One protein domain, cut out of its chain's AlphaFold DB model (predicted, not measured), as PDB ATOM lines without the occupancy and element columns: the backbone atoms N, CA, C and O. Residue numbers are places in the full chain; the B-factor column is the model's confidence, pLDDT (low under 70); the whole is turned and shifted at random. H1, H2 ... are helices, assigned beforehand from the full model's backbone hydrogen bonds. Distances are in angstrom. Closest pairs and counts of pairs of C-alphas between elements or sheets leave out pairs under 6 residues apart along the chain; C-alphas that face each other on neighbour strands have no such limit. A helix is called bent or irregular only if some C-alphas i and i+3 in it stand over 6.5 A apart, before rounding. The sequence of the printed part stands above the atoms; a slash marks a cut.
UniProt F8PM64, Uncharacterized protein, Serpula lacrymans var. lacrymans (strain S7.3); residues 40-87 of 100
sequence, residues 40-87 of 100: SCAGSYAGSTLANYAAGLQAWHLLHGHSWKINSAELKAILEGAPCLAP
ATOM      1  N   SER A  40     208.222 158.705 148.477       71.75
ATOM      2  CA  SER A  40     207.441 159.948 148.513       71.75
ATOM      3  C   SER A  40     208.184 161.100 149.195       71.75
ATOM      4  O   SER A  40     207.862 162.260 148.950       71.75
ATOM      5  N   CYS A  41     209.136 160.794 150.078       69.31
ATOM      6  CA  CYS A  41     209.978 161.785 150.753       69.31
ATOM      7  C   CYS A  41     211.288 162.062 149.991       69.31
ATOM      8  O   CYS A  41     211.947 163.082 150.224       69.31
ATOM      9  N   ALA A  42     211.666 161.156 149.090       68.44
ATOM     10  CA  ALA A  42     212.790 161.271 148.182       68.44
ATOM     11  C   ALA A  42     212.634 162.521 147.303       68.44
ATOM     12  O   ALA A  42     211.640 162.692 146.604       68.44
ATOM     13  N   GLY A  43     213.616 163.423 147.366       64.50
ATOM     14  CA  GLY A  43     213.614 164.693 146.625       64.50
ATOM     15  C   GLY A  43     213.182 165.907 147.437       64.50
ATOM     16  O   GLY A  43     213.616 167.012 147.136       64.50
ATOM     17  N   SER A  44     212.399 165.716 148.501       67.88
ATOM     18  CA  SER A  44     212.018 166.801 149.422       67.88
ATOM     19  C   SER A  44     212.869 166.833 150.694       67.88
ATOM     20  O   SER A  44     212.986 167.881 151.324       67.88
ATOM     21  N   TYR A  45     213.476 165.705 151.074       71.75
ATOM     22  CA  TYR A  45     214.271 165.578 152.297       71.75
ATOM     23  C   TYR A  45     215.652 164.974 152.023       71.75
ATOM     24  O   TYR A  45     215.812 164.105 151.166       71.75
ATOM     25  N   ALA A  46     216.656 165.416 152.786       74.06
ATOM     26  CA  ALA A  46     218.004 164.855 152.734       74.06
ATOM     27  C   ALA A  46     218.014 163.371 153.147       74.06
ATOM     28  O   ALA A  46     217.243 162.952 154.015       74.06
ATOM     29  N   GLY A  47     218.944 162.586 152.593       72.38
ATOM     30  CA  GLY A  47     219.080 161.156 152.908       72.38
ATOM     31  C   GLY A  47     219.285 160.862 154.402       72.38
ATOM     32  O   GLY A  47     218.798 159.853 154.906       72.38
ATOM     33  N   SER A  48     219.911 161.777 155.147       72.56
ATOM     34  CA  SER A  48     220.042 161.689 156.609       72.56
ATOM     35  C   SER A  48     218.696 161.786 157.341       72.56
ATOM     36  O   SER A  48     218.480 161.091 158.334       72.56
ATOM     37  N   THR A  49     217.756 162.590 156.839       74.00
ATOM     38  CA  THR A  49     216.387 162.681 157.369       74.00
ATOM     39  C   THR A  49     215.614 161.390 157.106       74.00
ATOM     40  O   THR A  49     214.937 160.882 157.998       74.00
ATOM     41  N   LEU A  50     215.770 160.813 155.914       75.81
ATOM     42  CA  LEU A  50     215.164 159.530 155.552       75.81
ATOM     43  C   LEU A  50     215.692 158.380 156.425       75.81
ATOM     44  O   LEU A  50     214.915 157.542 156.881       75.81
ATOM     45  N   ALA A  51     216.994 158.379 156.727       77.69
ATOM     46  CA  ALA A  51     217.604 157.411 157.636       77.69
ATOM     47  C   ALA A  51     217.030 157.516 159.060       77.69
ATOM     48  O   ALA A  51     216.735 156.498 159.689       77.69
ATOM     49  N   ASN A  52     216.790 158.739 159.548       77.50
ATOM     50  CA  ASN A  52     216.142 158.963 160.841       77.50
ATOM     51  C   ASN A  52     214.696 158.443 160.866       77.50
ATOM     52  O   ASN A  52     214.265 157.887 161.877       77.50
ATOM     53  N   TYR A  53     213.950 158.577 159.765       76.50
ATOM     54  CA  TYR A  53     212.601 158.013 159.658       76.50
ATOM     55  C   TYR A  53     212.615 156.485 159.679       76.50
ATOM     56  O   TYR A  53     211.838 155.877 160.414       76.50
ATOM     57  N   ALA A  54     213.538 155.857 158.947       77.31
ATOM     58  CA  ALA A  54     213.698 154.407 158.968       77.31
ATOM     59  C   ALA A  54     214.051 153.881 160.371       77.31
ATOM     60  O   ALA A  54     213.459 152.904 160.826       77.31
ATOM     61  N   ALA A  55     214.944 154.569 161.092       80.25
ATOM     62  CA  ALA A  55     215.289 154.228 162.473       80.25
ATOM     63  C   ALA A  55     214.085 154.352 163.430       80.25
ATOM     64  O   ALA A  55     213.895 153.503 164.302       80.25
ATOM     65  N   GLY A  56     213.241 155.375 163.247       78.81
ATOM     66  CA  GLY A  56     212.001 155.539 164.008       78.81
ATOM     67  C   GLY A  56     211.014 154.390 163.787       78.81
ATOM     68  O   GLY A  56     210.421 153.894 164.744       78.81
ATOM     69  N   LEU A  57     210.894 153.914 162.546       75.81
ATOM     70  CA  LEU A  57     210.031 152.783 162.201       75.81
ATOM     71  C   LEU A  57     210.563 151.467 162.756       75.81
ATOM     72  O   LEU A  57     209.799 150.696 163.329       75.81
ATOM     73  N   GLN A  58     211.875 151.255 162.692       77.94
ATOM     74  CA  GLN A  58     212.509 150.092 163.302       77.94
ATOM     75  C   GLN A  58     212.278 150.039 164.818       77.94
ATOM     76  O   GLN A  58     211.934 148.984 165.354       77.94
ATOM     77  N   ALA A  59     212.418 151.172 165.512       77.88
ATOM     78  CA  ALA A  59     212.126 151.262 166.941       77.88
ATOM     79  C   ALA A  59     210.639 151.010 167.242       77.88
ATOM     80  O   ALA A  59     210.308 150.340 168.220       77.88
ATOM     81  N   TRP A  60     209.741 151.505 166.389       73.38
ATOM     82  CA  TRP A  60     208.303 151.292 166.524       73.38
ATOM     83  C   TRP A  60     207.903 149.820 166.337       73.38
ATOM     84  O   TRP A  60     207.114 149.308 167.133       73.38
ATOM     85  N   HIS A  61     208.490 149.106 165.369       74.44
ATOM     86  CA  HIS A  61     208.297 147.656 165.207       74.44
ATOM     87  C   HIS A  61     208.786 146.870 166.421       74.44
ATOM     88  O   HIS A  61     208.073 145.984 166.893       74.44
ATOM     89  N   LEU A  62     209.962 147.223 166.952       76.94
ATOM     90  CA  LEU A  62     210.514 146.591 168.150       76.94
ATOM     91  C   LEU A  62     209.589 146.783 169.361       76.94
ATOM     92  O   LEU A  62     209.349 145.832 170.099       76.94
ATOM     93  N   LEU A  63     209.028 147.986 169.529       74.88
ATOM     94  CA  LEU A  63     208.094 148.306 170.612       74.88
ATOM     95  C   LEU A  63     206.800 147.480 170.542       74.88
ATOM     96  O   LEU A  63     206.266 147.097 171.577       74.88
ATOM     97  N   HIS A  64     206.311 147.182 169.336       73.38
ATOM     98  CA  HIS A  64     205.087 146.401 169.121       73.38
ATOM     99  C   HIS A  64     205.337 144.885 169.048       73.38
ATOM    100  O   HIS A  64     204.418 144.123 168.758       73.38
ATOM    101  N   GLY A  65     206.569 144.425 169.299       73.75
ATOM    102  CA  GLY A  65     206.909 143.001 169.282       73.75
ATOM    103  C   GLY A  65     206.960 142.385 167.880       73.75
ATOM    104  O   GLY A  65     206.920 141.164 167.741       73.75
ATOM    105  N   HIS A  66     207.065 143.204 166.833       73.50
ATOM    106  CA  HIS A  66     207.200 142.731 165.461       73.50
ATOM    107  C   HIS A  66     208.668 142.710 165.032       73.50
ATOM    108  O   HIS A  66     209.405 143.681 165.191       73.50
ATOM    109  N   SER A  67     209.101 141.599 164.435       67.75
ATOM    110  CA  SER A  67     210.453 141.490 163.887       67.75
ATOM    111  C   SER A  67     210.622 142.418 162.684       67.75
ATOM    112  O   SER A  67     209.876 142.325 161.708       67.75
ATOM    113  N   TRP A  68     211.642 143.272 162.732       75.19
ATOM    114  CA  TRP A  68     212.092 144.046 161.581       75.19
ATOM    115  C   TRP A  68     212.647 143.094 160.512       75.19
ATOM    116  O   TRP A  68     213.728 142.532 160.672       75.19
ATOM    117  N   LYS A  69     211.882 142.868 159.438       71.44
ATOM    118  CA  LYS A  69     212.245 141.935 158.351       71.44
ATOM    119  C   LYS A  69     212.970 142.601 157.178       71.44
ATOM    120  O   LYS A  69     213.281 141.924 156.204       71.44
ATOM    121  N   ILE A  70     213.206 143.909 157.246       73.38
ATOM    122  CA  ILE A  70     213.829 144.659 156.152       73.38
ATOM    123  C   ILE A  70     215.341 144.515 156.263       73.38
ATOM    124  O   ILE A  70     215.928 144.778 157.317       73.38
ATOM    125  N   ASN A  71     215.974 144.089 155.174       76.88
ATOM    126  CA  ASN A  71     217.415 143.918 155.137       76.88
ATOM    127  C   ASN A  71     218.102 145.291 155.235       76.88
ATOM    128  O   ASN A  71     217.708 146.248 154.572       76.88
ATOM    129  N   SER A  72     219.142 145.404 156.057       74.06
ATOM    130  CA  SER A  72     219.885 146.657 156.232       74.06
ATOM    131  C   SER A  72     220.566 147.135 154.944       74.06
ATOM    132  O   SER A  72     220.652 148.340 154.719       74.06
ATOM    133  N   ALA A  73     221.002 146.220 154.076       73.69
ATOM    134  CA  ALA A  73     221.540 146.539 152.756       73.69
ATOM    135  C   ALA A  73     220.450 147.022 151.791       73.69
ATOM    136  O   ALA A  73     220.680 147.973 151.051       73.69
ATOM    137  N   GLU A  74     219.256 146.424 151.839       71.75
ATOM    138  CA  GLU A  74     218.093 146.876 151.063       71.75
ATOM    139  C   GLU A  74     217.674 148.283 151.501       71.75
ATOM    140  O   GLU A  74     217.532 149.177 150.671       71.75
ATOM    141  N   LEU A  75     217.593 148.522 152.814       74.50
ATOM    142  CA  LEU A  75     217.322 149.843 153.372       74.50
ATOM    143  C   LEU A  75     218.373 150.870 152.937       74.50
ATOM    144  O   LEU A  75     218.024 151.977 152.537       74.50
ATOM    145  N   LYS A  76     219.656 150.506 152.996       75.31
ATOM    146  CA  LYS A  76     220.749 151.376 152.559       75.31
ATOM    147  C   LYS A  76     220.643 151.697 151.067       75.31
ATOM    148  O   LYS A  76     220.740 152.864 150.713       75.31
ATOM    149  N   ALA A  77     220.359 150.707 150.222       75.00
ATOM    150  CA  ALA A  77     220.152 150.910 148.791       75.00
ATOM    151  C   ALA A  77     218.949 151.825 148.503       75.00
ATOM    152  O   ALA A  77     219.021 152.669 147.615       75.00
ATOM    153  N   ILE A  78     217.863 151.720 149.279       70.19
ATOM    154  CA  ILE A  78     216.705 152.622 149.178       70.19
ATOM    155  C   ILE A  78     217.085 154.049 149.589       70.19
ATOM    156  O   ILE A  78     216.703 154.999 148.914       70.19
ATOM    157  N   LEU A  79     217.850 154.219 150.671       71.88
ATOM    158  CA  LEU A  79     218.301 155.533 151.142       71.88
ATOM    159  C   LEU A  79     219.289 156.193 150.169       71.88
ATOM    160  O   LEU A  79     219.204 157.398 149.939       71.88
ATOM    161  N   GLU A  80     220.195 155.413 149.581       73.62
ATOM    162  CA  GLU A  80     221.145 155.865 148.556       73.62
ATOM    163  C   GLU A  80     220.463 156.114 147.205       73.62
ATOM    164  O   GLU A  80     220.877 156.999 146.462       73.62
ATOM    165  N   GLY A  81     219.400 155.366 146.899       66.88
ATOM    166  CA  GLY A  81     218.578 155.521 145.702       66.88
ATOM    167  C   GLY A  81     217.499 156.597 145.821       66.88
ATOM    168  O   GLY A  81     216.995 157.058 144.801       66.88
ATOM    169  N   ALA A  82     217.160 157.051 147.029       65.88
ATOM    170  CA  ALA A  82     216.157 158.088 147.256       65.88
ATOM    171  C   ALA A  82     216.436 159.387 146.464       65.88
ATOM    172  O   ALA A  82     215.528 159.873 145.800       65.88
ATOM    173  N   PRO A  83     217.664 159.930 146.387       59.97
ATOM    174  CA  PRO A  83     217.957 161.067 145.507       59.97
ATOM    175  C   PRO A  83     217.663 160.799 144.019       59.97
ATOM    176  O   PRO A  83     217.360 161.729 143.276       59.97
ATOM    177  N   CYS A  84     217.748 159.540 143.578       59.69
ATOM    178  CA  CYS A  84     217.481 159.120 142.200       59.69
ATOM    179  C   CYS A  84     215.995 158.835 141.930       59.69
ATOM    180  O   CYS A  84     215.558 158.966 140.789       59.69
ATOM    181  N   LEU A  85     215.239 158.435 142.958       51.53
ATOM    182  CA  LEU A  85     213.801 158.134 142.902       51.53
ATOM    183  C   LEU A  85     212.919 159.371 143.098       51.53
ATOM    184  O   LEU A  85     211.729 159.325 142.791       51.53
ATOM    185  N   ALA A  86     213.506 160.471 143.577       48.28
ATOM    186  CA  ALA A  86     212.880 161.781 143.559       48.28
ATOM    187  C   ALA A  86     212.325 162.070 142.153       48.28
ATOM    188  O   ALA A  86     213.069 161.922 141.175       48.28
ATOM    189  N   PRO A  87     211.052 162.489 142.009       44.78
ATOM    190  CA  PRO A  87     210.532 162.876 140.707       44.78
ATOM    191  C   PRO A  87     211.475 163.911 140.083       44.78
ATOM    192  O   PRO A  87     211.935 164.837 140.756       44.78
TER     193      PRO A  87
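What this domain is: This is residues 40 to 87 of the 100 residues of an uncharacterized protein of Serpula lacrymans var. lacrymans (strain S7.3) (UniProt F8PM64). Two helices, H1 and then H2, make an open V, a helical hairpin whose sides come together near the beginning of H1 and the later part of H2, while the link of residues 64 to 71 spans the wide end. The printed part has 48 residues, with two named helices and no named strand; the class is all helix. It is elongated, spanning 35 by 18 by 15 A, and only just compact, close to loose, with a radius of gyration of the C-alphas of 11.5 A.

How they stand to each other: H1, residues 47 to 63, touches H2, residues 72 to 85, with residues 47 to 51 alone, and H2 touches it with residues 79 to 83 alone. Their closest C-alphas, those of Gly 47 and Leu 79, are 5.9 A apart. This hairpin runs opposite ways at a steep tilt of 39 degrees. In H1 every O i to N i+4 pair is within hydrogen-bond range; in H2, 8 of 10 are.

Where its parts are: H1 begins at C-alpha 47 (219.080, 161.156, 152.908) and is 24.5 A long. H2 is 18.6 A long and ends at C-alpha 85 (213.801, 158.134, 142.902); it is only just irregular, with C-alphas 80 and 83 6.8 A apart.

The domain as a whole: The C-alphas farthest apart, those of Gly 65 and Pro 87, are 35.0 A apart. The printed part has no cut, and the link from H1 to H2 is short. The model's pLDDT is under 70 at residues 41 to 44, 67 and 81 to 87.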